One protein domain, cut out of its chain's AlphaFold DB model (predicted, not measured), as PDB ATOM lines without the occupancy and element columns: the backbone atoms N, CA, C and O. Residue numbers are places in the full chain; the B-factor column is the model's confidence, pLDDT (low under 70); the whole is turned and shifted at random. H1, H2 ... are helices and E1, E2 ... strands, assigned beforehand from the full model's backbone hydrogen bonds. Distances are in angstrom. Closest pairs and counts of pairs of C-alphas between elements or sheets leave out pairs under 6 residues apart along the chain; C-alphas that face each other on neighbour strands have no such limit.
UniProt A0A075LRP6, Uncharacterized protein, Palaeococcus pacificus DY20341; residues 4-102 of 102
ATOM      1  N   GLU A   4     181.262 258.800 147.097       77.69
ATOM      2  CA  GLU A   4     182.442 259.451 146.522       77.69
ATOM      3  C   GLU A   4     183.220 260.274 147.559       77.69
ATOM      4  O   GLU A   4     184.424 260.101 147.698       77.69
ATOM      5  N   VAL A   5     182.520 261.025 148.413       79.00
ATOM      6  CA  VAL A   5     183.135 261.788 149.518       79.00
ATOM      7  C   VAL A   5     183.809 260.863 150.538       79.00
ATOM      8  O   VAL A   5     184.827 261.199 151.137       79.00
ATOM      9  N   ILE A   6     183.248 259.669 150.742       79.06
ATOM     10  CA  ILE A   6     183.818 258.676 151.657       79.06
ATOM     11  C   ILE A   6     185.082 258.069 151.045       79.06
ATOM     12  O   ILE A   6     186.035 257.833 151.778       79.06
ATOM     13  N   LYS A   7     185.127 257.863 149.723       80.94
ATOM     14  CA  LYS A   7     186.349 257.426 149.035       80.94
ATOM     15  C   LYS A   7     187.464 258.454 149.142       80.94
ATOM     16  O   LYS A   7     188.559 258.080 149.537       80.94
ATOM     17  N   GLU A   8     187.175 259.721 148.861       80.94
ATOM     18  CA  GLU A   8     188.167 260.798 148.980       80.94
ATOM     19  C   GLU A   8     188.749 260.861 150.399       80.94
ATOM     20  O   GLU A   8     189.957 260.969 150.584       80.94
ATOM     21  N   PHE A   9     187.899 260.705 151.417       83.81
ATOM     22  CA  PHE A   9     188.340 260.661 152.809       83.81
ATOM     23  C   PHE A   9     189.185 259.420 153.144       83.81
ATOM     24  O   PHE A   9     190.123 259.503 153.937       83.81
ATOM     25  N   LEU A  10     188.866 258.260 152.564       84.06
ATOM     26  CA  LEU A  10     189.662 257.041 152.730       84.06
ATOM     27  C   LEU A  10     191.038 257.179 152.069       84.06
ATOM     28  O   LEU A  10     192.032 256.779 152.671       84.06
ATOM     29  N   GLU A  11     191.101 257.793 150.887       83.25
ATOM     30  CA  GLU A  11     192.354 258.090 150.188       83.25
ATOM     31  C   GLU A  11     193.225 259.079 150.971       83.25
ATOM     32  O   GLU A  11     194.423 258.842 151.116       83.25
ATOM     33  N   ASP A  12     192.635 260.128 151.553       84.00
ATOM     34  CA  ASP A  12     193.357 261.119 152.368       84.00
ATOM     35  C   ASP A  12     193.958 260.503 153.646       84.00
ATOM     36  O   ASP A  12     195.070 260.829 154.063       84.00
ATOM     37  N   ILE A  13     193.256 259.541 154.254       81.38
ATOM     38  CA  ILE A  13     193.748 258.806 155.432       81.38
ATOM     39  C   ILE A  13     194.714 257.674 155.039       81.38
ATOM     40  O   ILE A  13     195.413 257.141 155.904       81.38
ATOM     41  N   GLY A  14     194.775 257.308 153.756       78.56
ATOM     42  CA  GLY A  14     195.525 256.150 153.270       78.56
ATOM     43  C   GLY A  14     194.964 254.826 153.791       78.56
ATOM     44  O   GLY A  14     195.725 253.917 154.116       78.56
ATOM     45  N   ALA A  15     193.642 254.741 153.950       83.56
ATOM     46  CA  ALA A  15     192.957 253.555 154.440       83.56
ATOM     47  C   ALA A  15     192.409 252.710 153.286       83.56
ATOM     48  O   ALA A  15     191.689 253.209 152.419       83.56
ATOM     49  N   ASP A  16     192.687 251.410 153.331       81.12
ATOM     50  CA  ASP A  16     192.134 250.460 152.376       81.12
ATOM     51  C   ASP A  16     190.656 250.167 152.671       81.12
ATOM     52  O   ASP A  16     190.193 250.177 153.817       81.12
ATOM     53  N   TYR A  17     189.902 249.869 151.615       82.31
ATOM     54  CA  TYR A  17     188.525 249.404 151.715       82.31
ATOM     55  C   TYR A  17     188.293 248.216 150.787       82.31
ATOM     56  O   TYR A  17     188.870 248.129 149.702       82.31
ATOM     57  N   LEU A  18     187.416 247.304 151.201       83.19
ATOM     58  CA  LEU A  18     187.054 246.137 150.404       83.19
ATOM     59  C   LEU A  18     185.606 246.269 149.930       83.19
ATOM     60  O   LEU A  18     184.675 246.205 150.731       83.19
ATOM     61  N   GLU A  19     185.419 246.471 148.626       83.06
ATOM     62  CA  GLU A  19     184.099 246.575 147.999       83.06
ATOM     63  C   GLU A  19     183.676 245.222 147.406       83.06
ATOM     64  O   GLU A  19     184.338 244.687 146.520       83.06
ATOM     65  N   VAL A  20     182.565 244.668 147.895       79.38
ATOM     66  CA  VAL A  20     181.985 243.391 147.454       79.38
ATOM     67  C   VAL A  20     180.489 243.587 147.249       79.38
ATOM     68  O   VAL A  20     179.787 243.898 148.195       79.38
ATOM     69  N   GLU A  21     179.979 243.427 146.027       76.25
ATOM     70  CA  GLU A  21     178.528 243.449 145.732       76.25
ATOM     71  C   GLU A  21     177.744 244.658 146.314       76.25
ATOM     72  O   GLU A  21     176.579 244.545 146.684       76.25
ATOM     73  N   GLY A  22     178.367 245.843 146.392       77.94
ATOM     74  CA  GLY A  22     177.747 247.054 146.965       77.94
ATOM     75  C   GLY A  22     177.880 247.188 148.492       77.94
ATOM     76  O   GLY A  22     177.400 248.164 149.081       77.94
ATOM     77  N   GLU A  23     178.570 246.240 149.120       81.06
ATOM     78  CA  GLU A  23     179.037 246.269 150.498       81.06
ATOM     79  C   GLU A  23     180.486 246.758 150.570       81.06
ATOM     80  O   GLU A  23     181.364 246.249 149.881       81.06
ATOM     81  N   VAL A  24     180.751 247.736 151.429       85.00
ATOM     82  CA  VAL A  24     182.077 248.322 151.628       85.00
ATOM     83  C   VAL A  24     182.533 247.963 153.026       85.00
ATOM     84  O   VAL A  24     182.058 248.527 154.008       85.00
ATOM     85  N   HIS A  25     183.439 247.001 153.122       85.94
ATOM     86  CA  HIS A  25     184.003 246.558 154.387       85.94
ATOM     87  C   HIS A  25     185.180 247.463 154.743       85.94
ATOM     88  O   HIS A  25     186.129 247.596 153.968       85.94
ATOM     89  N   LEU A  26     185.084 248.097 155.909       86.19
ATOM     90  CA  LEU A  26     186.104 248.986 156.454       86.19
ATOM     91  C   LEU A  26     186.655 248.446 157.766       86.19
ATOM     92  O   LEU A  26     185.937 247.839 158.575       86.19
ATOM     93  N   ASP A  27     187.916 248.784 158.016       86.44
ATOM     94  CA  ASP A  27     188.524 248.571 159.316       86.44
ATOM     95  C   ASP A  27     187.729 249.288 160.416       86.44
ATOM     96  O   ASP A  27     187.333 250.444 160.242       86.44
ATOM     97  N   PRO A  28     187.522 248.658 161.587       85.62
ATOM     98  CA  PRO A  28     186.718 249.234 162.665       85.62
ATOM     99  C   PRO A  28     187.181 250.629 163.124       85.62
ATOM    100  O   PRO A  28     186.354 251.469 163.482       85.62
ATOM    101  N   GLN A  29     188.492 250.898 163.089       85.31
ATOM    102  CA  GLN A  29     189.059 252.208 163.436       85.31
ATOM    103  C   GLN A  29     188.723 253.279 162.395       85.31
ATOM    104  O   GLN A  29     188.345 254.398 162.746       85.31
ATOM    105  N   VAL A  30     188.844 252.929 161.116       87.12
ATOM    106  CA  VAL A  30     188.532 253.813 159.991       87.12
ATOM    107  C   VAL A  30     187.032 254.077 159.954       87.12
ATOM    108  O   VAL A  30     186.606 255.227 159.888       87.12
ATOM    109  N   PHE A  31     186.229 253.027 160.128       87.19
ATOM    110  CA  PHE A  31     184.781 253.110 160.234       87.19
ATOM    111  C   PHE A  31     184.343 254.086 161.331       87.19
ATOM    112  O   PHE A  31     183.462 254.902 161.095       87.19
ATOM    113  N   TYR A  32     184.976 254.061 162.508       85.75
ATOM    114  CA  TYR A  32     184.665 255.008 163.582       85.75
ATOM    115  C   TYR A  32     184.942 256.466 163.195       85.75
ATOM    116  O   TYR A  32     184.129 257.346 163.482       85.75
ATOM    117  N   ARG A  33     186.060 256.732 162.507       85.56
ATOM    118  CA  ARG A  33     186.397 258.080 162.021       85.56
ATOM    119  C   ARG A  33     185.410 258.558 160.963       85.56
ATOM    120  O   ARG A  33     184.914 259.674 161.071       85.56
ATOM    121  N   VAL A  34     185.090 257.700 159.995       86.06
ATOM    122  CA  VAL A  34     184.094 257.971 158.946       86.06
ATOM    123  C   VAL A  34     182.716 258.216 159.565       86.06
ATOM    124  O   VAL A  34     182.038 259.177 159.217       86.06
ATOM    125  N   TRP A  35     182.310 257.390 160.529       85.75
ATOM    126  CA  TRP A  35     181.029 257.518 161.221       85.75
ATOM    127  C   TRP A  35     180.915 258.850 161.973       85.75
ATOM    128  O   TRP A  35     179.905 259.541 161.844       85.75
ATOM    129  N   LYS A  36     181.978 259.264 162.674       85.31
ATOM    130  CA  LYS A  36     182.052 260.590 163.301       85.31
ATOM    131  C   LYS A  36     182.050 261.730 162.288       85.31
ATOM    132  O   LYS A  36     181.373 262.728 162.509       85.31
ATOM    133  N   TYR A  37     182.775 261.581 161.183       83.81
ATOM    134  CA  TYR A  37     182.846 262.585 160.121       83.81
ATOM    135  C   TYR A  37     181.474 262.852 159.482       83.81
ATOM    136  O   TYR A  37     181.122 263.995 159.209       83.81
ATOM    137  N   ILE A  38     180.668 261.803 159.309       81.81
ATOM    138  CA  ILE A  38     179.322 261.882 158.720       81.81
ATOM    139  C   ILE A  38     178.275 262.412 159.723       81.81
ATOM    140  O   ILE A  38     177.151 262.719 159.328       81.81
ATOM    141  N   GLY A  39     178.633 262.577 161.001       81.69
ATOM    142  CA  GLY A  39     177.733 263.096 162.033       81.69
ATOM    143  C   GLY A  39     176.935 262.017 162.763       81.69
ATOM    144  O   GLY A  39     175.792 262.259 163.134       81.69
ATOM    145  N   GLU A  40     177.531 260.840 162.960       83.81
ATOM    146  CA  GLU A  40     176.994 259.752 163.791       83.81
ATOM    147  C   GLU A  40     175.585 259.269 163.377       83.81
ATOM    148  O   GLU A  40     174.668 259.237 164.199       83.81
ATOM    149  N   PRO A  41     175.376 258.862 162.108       84.19
ATOM    150  CA  PRO A  41     174.090 258.326 161.668       84.19
ATOM    151  C   PRO A  41     173.716 257.036 162.408       84.19
ATOM    152  O   PRO A  41     174.587 256.292 162.877       84.19
ATOM    153  N   ASP A  42     172.417 256.731 162.436       82.69
ATOM    154  CA  ASP A  42     171.900 255.502 163.036       82.69
ATOM    155  C   ASP A  42     172.508 254.251 162.385       82.69
ATOM    156  O   ASP A  42     172.454 254.039 161.170       82.69
ATOM    157  N   LEU A  43     173.070 253.394 163.234       87.00
ATOM    158  CA  LEU A  43     173.736 252.162 162.840       87.00
ATOM    159  C   LEU A  43     172.745 250.995 162.847       87.00
ATOM    160  O   LEU A  43     172.109 250.699 163.861       87.00
ATOM    161  N   LYS A  44     172.659 250.269 161.733       86.31
ATOM    162  CA  LYS A  44     171.912 249.010 161.640       86.31
ATOM    163  C   LYS A  44     172.838 247.842 161.968       86.31
ATOM    164  O   LYS A  44     174.031 247.862 161.675       86.31
ATOM    165  N   THR A  45     172.295 246.791 162.577       85.56
ATOM    166  CA  THR A  45     173.061 245.570 162.872       85.56
ATOM    167  C   THR A  45     172.398 244.357 162.255       85.56
ATOM    168  O   THR A  45     171.177 244.237 162.317       85.56
ATOM    169  N   TYR A  46     173.197 243.435 161.734       80.62
ATOM    170  CA  TYR A  46     172.729 242.128 161.283       80.62
ATOM    171  C   TYR A  46     173.686 241.036 161.755       80.62
ATOM    172  O   TYR A  46     174.823 241.299 162.160       80.62
ATOM    173  N   PHE A  47     173.189 239.806 161.758       77.38
ATOM    174  CA  PHE A  47     173.965 238.633 162.120       77.38
ATOM    175  C   PHE A  47     174.310 237.870 160.851       77.38
ATOM    176  O   PHE A  47     173.427 237.560 160.055       77.38
ATOM    177  N   THR A  48     175.590 237.566 160.682       74.75
ATOM    178  CA  THR A  48     176.065 236.628 159.673       74.75
ATOM    179  C   THR A  48     176.388 235.326 160.388       74.75
ATOM    180  O   THR A  48     177.159 235.311 161.353       74.75
ATOM    181  N   GLU A  49     175.749 234.241 159.961       69.50
ATOM    182  CA  GLU A  49     176.122 232.897 160.389       69.50
ATOM    183  C   GLU A  49     177.188 232.397 159.422       69.50
ATOM    184  O   GLU A  49     176.893 232.161 158.254       69.50
ATOM    185  N   ASP A  50     178.423 232.293 159.901       62.94
ATOM    186  CA  ASP A  50     179.525 231.765 159.108       62.94
ATOM    187  C   ASP A  50     179.803 230.324 159.547       62.94
ATOM    188  O   ASP A  50     179.997 230.034 160.739       62.94
ATOM    189  N   MET A  51     179.756 229.398 158.590       56.00
ATOM    190  CA  MET A  51     180.008 227.978 158.827       56.00
ATOM    191  C   MET A  51     181.474 227.691 158.529       56.00
ATOM    192  O   MET A  51     181.858 227.461 157.383       56.00
ATOM    193  N   VAL A  52     182.308 227.686 159.569       61.50
ATOM    194  CA  VAL A  52     183.714 227.310 159.411       61.50
ATOM    195  C   VAL A  52     183.800 225.790 159.331       61.50
ATOM    196  O   VAL A  52     183.597 225.084 160.321       61.50
ATOM    197  N   VAL A  53     184.089 225.286 158.132       58.81
ATOM    198  CA  VAL A  53     184.397 223.872 157.910       58.81
ATOM    199  C   VAL A  53     185.870 223.663 158.234       58.81
ATOM    200  O   VAL A  53     186.737 224.293 157.632       58.81
ATOM    201  N   GLU A  54     186.172 222.783 159.187       57.66
ATOM    202  CA  GLU A  54     187.557 222.393 159.442       57.66
ATOM    203  C   GLU A  54     188.111 221.685 158.193       57.66
ATOM    204  O   GLU A  54     187.547 220.657 157.789       57.66
ATOM    205  N   PRO A  55     189.193 222.188 157.560       56.91
ATOM    206  CA  PRO A  55     189.830 221.471 156.466       56.91
ATOM    207  C   PRO A  55     190.236 220.095 156.987       56.91
ATOM    208  O   PRO A  55     190.712 219.959 158.114       56.91
ATOM    209  N   GLY A  56     189.957 219.056 156.203       49.50
ATOM    210  CA  GLY A  56     190.063 217.673 156.643       49.50
ATOM    211  C   GLY A  56     191.461 217.318 157.146       49.50
ATOM    212  O   GLY A  56     192.286 216.859 156.369       49.50
ATOM    213  N   SER A  57     191.708 217.450 158.454       49.44
ATOM    214  CA  SER A  57     192.805 216.753 159.122       49.44
ATOM    215  C   SER A  57     192.578 215.264 158.889       49.44
ATOM    216  O   SER A  57     191.595 214.711 159.398       49.44
ATOM    217  N   TYR A  58     193.400 214.670 158.027       48.34
ATOM    218  CA  TYR A  58     193.412 213.242 157.758       48.34
ATOM    219  C   TYR A  58     194.053 212.558 158.964       48.34
ATOM    220  O   TYR A  58     195.272 212.494 159.068       48.34
ATOM    221  N   ASP A  59     193.216 212.099 159.890       56.28
ATOM    222  CA  ASP A  59     193.610 211.219 160.989       56.28
ATOM    223  C   ASP A  59     192.819 209.904 160.819       56.28
ATOM    224  O   ASP A  59     191.582 209.928 160.865       56.28
ATOM    225  N   PRO A  60     193.470 208.763 160.521       51.81
ATOM    226  CA  PRO A  60     192.793 207.476 160.360       51.81
ATOM    227  C   PRO A  60     192.500 206.834 161.736       51.81
ATOM    228  O   PRO A  60     193.047 207.253 162.751       51.81
ATOM    229  N   PRO A  61     191.779 205.701 161.795       58.53
ATOM    230  CA  PRO A  61     190.355 205.503 161.571       58.53
ATOM    231  C   PRO A  61     189.562 205.752 162.873       58.53
ATOM    232  O   PRO A  61     189.407 204.860 163.705       58.53
ATOM    233  N   LEU A  62     189.005 206.946 163.056       49.47
ATOM    234  CA  LEU A  62     187.987 207.176 164.081       49.47
ATOM    235  C   LEU A  62     186.822 207.919 163.437       49.47
ATOM    236  O   LEU A  62     186.902 209.113 163.159       49.47
ATOM    237  N   MET A  63     185.728 207.191 163.202       54.47
ATOM    238  CA  MET A  63     184.409 207.762 162.937       54.47
ATOM    239  C   MET A  63     184.036 208.692 164.098       54.47
ATOM    240  O   MET A  63     183.456 208.270 165.096       54.47
ATOM    241  N   LYS A  64     184.379 209.969 163.986       50.09
ATOM    242  CA  LYS A  64     183.804 211.030 164.801       50.09
ATOM    243  C   LYS A  64     183.269 212.074 163.845       50.09
ATOM    244  O   LYS A  64     184.016 212.649 163.062       50.09
ATOM    245  N   TYR A  65     181.957 212.263 163.899       44.72
ATOM    246  CA  TYR A  65     181.250 213.375 163.286       44.72
ATOM    247  C   TYR A  65     181.999 214.669 163.636       44.72
ATOM    248  O   TYR A  65     181.939 215.113 164.783       44.72
ATOM    249  N   LYS A  66     182.778 215.224 162.693       54.19
ATOM    250  CA  LYS A  66     183.459 216.508 162.893       54.19
ATOM    251  C   LYS A  66     182.373 217.559 163.077       54.19
ATOM    252  O   LYS A  66     181.575 217.809 162.175       54.19
ATOM    253  N   SER A  67     182.281 218.085 164.290       55.53
ATOM    254  CA  SER A  67     181.273 219.061 164.680       55.53
ATOM    255  C   SER A  67     181.477 220.351 163.892       55.53
ATOM    256  O   SER A  67     182.515 220.994 164.024       55.53
ATOM    257  N   LEU A  68     180.476 220.736 163.101       59.94
ATOM    258  CA  LEU A  68     180.416 222.042 162.452       59.94
ATOM    259  C   LEU A  68     180.323 223.119 163.535       59.94
ATOM    260  O   LEU A  68     179.392 223.122 164.345       59.94
ATOM    261  N   LYS A  69     181.302 224.024 163.576       61.62
ATOM    262  CA  LYS A  69     181.282 225.151 164.507       61.62
ATOM    263  C   LYS A  69     180.607 226.333 163.815       61.62
ATOM    264  O   LYS A  69     181.238 227.049 163.046       61.62
ATOM    265  N   ASN A  70     179.324 226.537 164.107       62.00
ATOM    266  CA  ASN A  70     178.601 227.721 163.648       62.00
ATOM    267  C   ASN A  70     179.098 228.941 164.425       62.00
ATOM    268  O   ASN A  70     178.911 229.024 165.643       62.00
ATOM    269  N   ILE A  71     179.725 229.890 163.734       69.19
ATOM    270  CA  ILE A  71     180.151 231.151 164.334       69.19
ATOM    271  C   ILE A  71     179.127 232.214 163.944       69.19
ATOM    272  O   ILE A  71     178.970 232.566 162.779       69.19
ATOM    273  N   ARG A  72     178.407 232.733 164.942       71.62
ATOM    274  CA  ARG A  72     177.512 233.881 164.768       71.62
ATOM    275  C   ARG A  72     178.316 235.165 164.916       71.62
ATOM    276  O   ARG A  72     178.678 235.536 166.033       71.62
ATOM    277  N   ILE A  73     178.581 235.846 163.806       78.06
ATOM    278  CA  ILE A  73     179.296 237.122 163.789       78.06
ATOM    279  C   ILE A  73     178.267 238.244 163.665       78.06
ATOM    280  O   ILE A  73     177.496 238.309 162.710       78.06
ATOM    281  N   LYS A  74     178.243 239.144 164.651       82.44
ATOM    282  CA  LYS A  74     177.422 240.355 164.587       82.44
ATOM    283  C   LYS A  74     178.185 241.432 163.817       82.44
ATOM    284  O   LYS A  74     179.290 241.806 164.217       82.44
ATOM    285  N   LYS A  75     177.586 241.951 162.750       86.94
ATOM    286  CA  LYS A  75     178.127 243.047 161.937       86.94
ATOM    287  C   LYS A  75     177.268 244.303 162.084       86.94
ATOM    288  O   LYS A  75     176.075 244.229 162.393       86.94
ATOM    289  N   ILE A  76     177.902 245.455 161.909       88.88
ATOM    290  CA  ILE A  76     177.272 246.778 161.873       88.88
ATOM    291  C   ILE A  76     177.382 247.308 160.460       88.88
ATOM    292  O   ILE A  76     178.416 247.126 159.820       88.88
ATOM    293  N   TYR A  77     176.347 248.007 160.012       87.94
ATOM    294  CA  TYR A  77     176.438 248.824 158.823       87.94
ATOM    295  C   TYR A  77     175.606 250.097 158.921       87.94
ATOM    296  O   TYR A  77     174.674 250.196 159.719       87.94
ATOM    297  N   PHE A  78     175.922 251.051 158.057       86.75
ATOM    298  CA  PHE A  78     175.017 252.140 157.711       86.75
ATOM    299  C   PHE A  78     174.876 252.233 156.193       86.75
ATOM    300  O   PHE A  78     175.742 251.784 155.439       86.75
ATOM    301  N   GLU A  79     173.746 252.773 155.751       85.06
ATOM    302  CA  GLU A  79     173.433 252.948 154.335       85.06
ATOM    303  C   GLU A  79     173.745 254.387 153.919       85.06
ATOM    304  O   GLU A  79     173.358 255.350 154.584       85.06
ATOM    305  N   THR A  80     174.478 254.527 152.819       83.44
ATOM    306  CA  THR A  80     174.701 255.815 152.154       83.44
ATOM    307  C   THR A  80     173.511 256.161 151.256       83.44
ATOM    308  O   THR A  80     172.688 255.302 150.937       83.44
ATOM    309  N   LEU A  81     173.420 257.421 150.813       80.19
ATOM    310  CA  LEU A  81     172.348 257.854 149.903       80.19
ATOM    311  C   LEU A  81     172.403 257.132 148.546       80.19
ATOM    312  O   LEU A  81     171.379 256.995 147.889       80.19
ATOM    313  N   ASP A  82     173.576 256.614 148.178       75.88
ATOM    314  CA  ASP A  82     173.805 255.862 146.940       75.88
ATOM    315  C   ASP A  82     173.420 254.378 147.056       75.88
ATOM    316  O   ASP A  82     173.718 253.582 146.169       75.88
ATOM    317  N   GLY A  83     172.805 253.973 148.171       77.25
ATOM    318  CA  GLY A  83     172.403 252.588 148.411       77.25
ATOM    319  C   GLY A  83     173.558 251.646 148.759       77.25
ATOM    320  O   GLY A  83     173.331 250.447 148.904       77.25
ATOM    321  N   LYS A  84     174.784 252.159 148.937       83.00
ATOM    322  CA  LYS A  84     175.927 251.352 149.389       83.00
ATOM    323  C   LYS A  84     175.919 251.178 150.898       83.00
ATOM    324  O   LYS A  84     175.678 252.143 151.636       83.00
ATOM    325  N   ARG A  85     176.226 249.961 151.348       85.25
ATOM    326  CA  ARG A  85     176.304 249.595 152.766       85.25
ATOM    327  C   ARG A  85     177.746 249.619 153.221       85.25
ATOM    328  O   ARG A  85     178.558 248.872 152.695       85.25
ATOM    329  N   ILE A  86     178.059 250.449 154.205       85.50
ATOM    330  CA  ILE A  86     179.395 250.485 154.800       85.50
ATOM    331  C   ILE A  86     179.372 249.626 156.048       85.50
ATOM    332  O   ILE A  86     178.527 249.832 156.912       85.50
ATOM    333  N   LEU A  87     180.287 248.671 156.124       87.00
ATOM    334  CA  LEU A  87     180.239 247.519 157.005       87.00
ATOM    335  C   LEU A  87     181.473 247.415 157.881       87.00
ATOM    336  O   LEU A  87     182.598 247.634 157.436       87.00
ATOM    337  N   THR A  88     181.256 247.008 159.129       86.19
ATOM    338  CA  THR A  88     182.338 246.625 160.031       86.19
ATOM    339  C   THR A  88     181.884 245.602 161.076       86.19
ATOM    340  O   THR A  88     180.691 245.343 161.274       86.19
ATOM    341  N   ASN A  89     182.841 244.999 161.777       85.75
ATOM    342  CA  ASN A  89     182.564 244.034 162.838       85.75
ATOM    343  C   ASN A  89     182.049 244.737 164.103       85.75
ATOM    344  O   ASN A  89     182.733 245.589 164.671       85.75
ATOM    345  N   PHE A  90     180.879 244.321 164.611       84.00
ATOM    346  CA  PHE A  90     180.262 244.930 165.801       84.00
ATOM    347  C   PHE A  90     181.170 244.833 167.029       84.00
ATOM    348  O   PHE A  90     181.288 245.785 167.796       84.00
ATOM    349  N   SER A  91     181.794 243.667 167.239       81.56
ATOM    350  CA  SER A  91     182.585 243.423 168.449       81.56
ATOM    351  C   SER A  91     183.816 244.315 168.521       81.56
ATOM    352  O   SER A  91     184.152 244.788 169.602       81.56
ATOM    353  N   GLU A  92     184.484 244.537 167.392       84.31
ATOM    354  CA  GLU A  92     185.669 245.392 167.336       84.31
ATOM    355  C   GLU A  92     185.273 246.864 167.445       84.31
ATOM    356  O   GLU A  92     185.867 247.612 168.217       84.31
ATOM    357  N   PHE A  93     184.191 247.262 166.772       84.81
ATOM    358  CA  PHE A  93     183.663 248.618 166.880       84.81
ATOM    359  C   PHE A  93     183.271 248.984 168.319       84.81
ATOM    360  O   PHE A  93     183.594 250.070 168.799       84.81
ATOM    361  N   ARG A  94     182.633 248.061 169.050       83.38
ATOM    362  CA  ARG A  94     182.270 248.280 170.456       83.38
ATOM    363  C   ARG A  94     183.497 248.447 171.355       83.38
ATOM    364  O   ARG A  94     183.489 249.338 172.195       83.38
ATOM    365  N   LYS A  95     184.554 247.651 171.156       84.88
ATOM    366  CA  LYS A  95     185.817 247.823 171.898       84.88
ATOM    367  C   LYS A  95     186.400 249.221 171.686       84.88
ATOM    368  O   LYS A  95     186.848 249.843 172.644       84.88
ATOM    369  N   ILE A  96     186.360 249.726 170.451       84.25
ATOM    370  CA  ILE A  96     186.854 251.069 170.117       84.25
ATOM    371  C   ILE A  96     186.003 252.143 170.801       84.25
ATOM    372  O   ILE A  96     186.556 253.056 171.414       84.25
ATOM    373  N   LEU A  97     184.674 252.012 170.760       82.31
ATOM    374  CA  LEU A  97     183.760 252.923 171.454       82.31
ATOM    375  C   LEU A  97     184.028 252.978 172.959       82.31
ATOM    376  O   LEU A  97     184.131 254.069 173.516       82.31
ATOM    377  N   ASP A  98     184.158 251.816 173.599       81.88
ATOM    378  CA  ASP A  98     184.410 251.727 175.037       81.88
ATOM    379  C   ASP A  98     185.787 252.322 175.390       81.88
ATOM    380  O   ASP A  98     185.911 253.022 176.391       81.88
ATOM    381  N   SER A  99     186.800 252.134 174.532       79.00
ATOM    382  CA  SER A  99     188.138 252.707 174.738       79.00
ATOM    383  C   SER A  99     188.193 254.232 174.609       79.00
ATOM    384  O   SER A  99     188.993 254.869 175.282       79.00
ATOM    385  N   HIS A 100     187.344 254.827 173.765       71.06
ATOM    386  CA  HIS A 100     187.303 256.277 173.544       71.06
ATOM    387  C   HIS A 100     186.395 257.027 174.528       71.06
ATOM    388  O   HIS A 100     186.360 258.257 174.499       71.06
ATOM    389  N   LYS A 101     185.619 256.306 175.346       62.03
ATOM    390  CA  LYS A 101     184.686 256.877 176.328       62.03
ATOM    391  C   LYS A 101     185.274 256.941 177.747       62.03
ATOM    392  O   LYS A 101     184.678 257.602 178.597       62.03
ATOM    393  N   ALA A 102     186.384 256.243 177.988       46.31
ATOM    394  CA  ALA A 102     187.160 256.266 179.230       46.31
ATOM    395  C   ALA A 102     188.175 257.417 179.225       46.31
ATOM    396  O   ALA A 102     188.391 257.989 180.317       46.31
TER     397      ALA A 102
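Overview. This is residues 4 to 102 of the 102 residues of an uncharacterized protein of Palaeococcus pacificus DY20341 (UniProt A0A075LRP6). A strongly twisted five-stranded sheet has helix H2 over one face, and its long hairpin E3 and E4 reaches out as an arm along the longest axis, with residues 57 to 65 sticking out at the tip. H3 packs on H2, while H1 is near H2 and at the sheet's E1 side. The printed part has 99 residues, in the order H1 E1 E2 H2 E3 E4 E5 H3; the mixed sheet runs E1 E2 E5 E4 E3, and the class is mixed, helices and strands. The whole is loose and elongated, with a radius of gyration of the C-alphas of 18.0 A and spans of 58 by 34 by 24 A.

Along the chain. Find C-alpha 69 at (181.282, 225.151, 164.507); from there E4 runs 30.6 A to residue 79. Beside it look for E3, residues 44 to 52, 24.8 A, and E5, residues 85 to 89; then E2, residues 23 to 26, and E1, residues 17 to 20. H1, residues 4 to 13, begins at (182.442, 259.451, 146.522); H2 is residues 28 to 37, and H3, residues 90 to 101, 16.5 A, ends at (184.686, 256.877, 176.328).

Arrangement. E3, E4 and E5 form a meander, each strand the antiparallel neighbour of the one before; look at N 48 and O 73, 2.9 A, and N 88 and O 76, 2.9 A. E2 and E5 are parallel, with N 24 and O 85 at 2.8 A; E1 and E2 are a hairpin, with N 20 and O 23 at 2.8 A. E2, H2 and E3 make a split strand-helix-strand unit, with E5 and E4 between its strands and a right-handed crossover. H2 is on one face, giving two layers, 9.5 A over the sheet and over E5. H3 touches H2 with residues 92 to 96 alone, closest at the C-alphas of Pro 28 and Phe 93, 5.2 A, and only grazes the sheet with residues 90 to 93. H1 only grazes the sheet too, and is close to but not clearly touching H2, the closest C-alphas being those of Ile 6 and Val 34, 7.3 A. In H1, H2 and H3 every O i to N i+4 pair is within hydrogen-bond range.

Size, cuts and confidence. The two C-alphas farthest apart, of Gly 39 and Pro 61, are 59.0 A apart. The printed part has no cut; E3 to E4 is a long link of 16 residues. Look for pLDDT under 70 at residues 49 to 71 and 101 to 102.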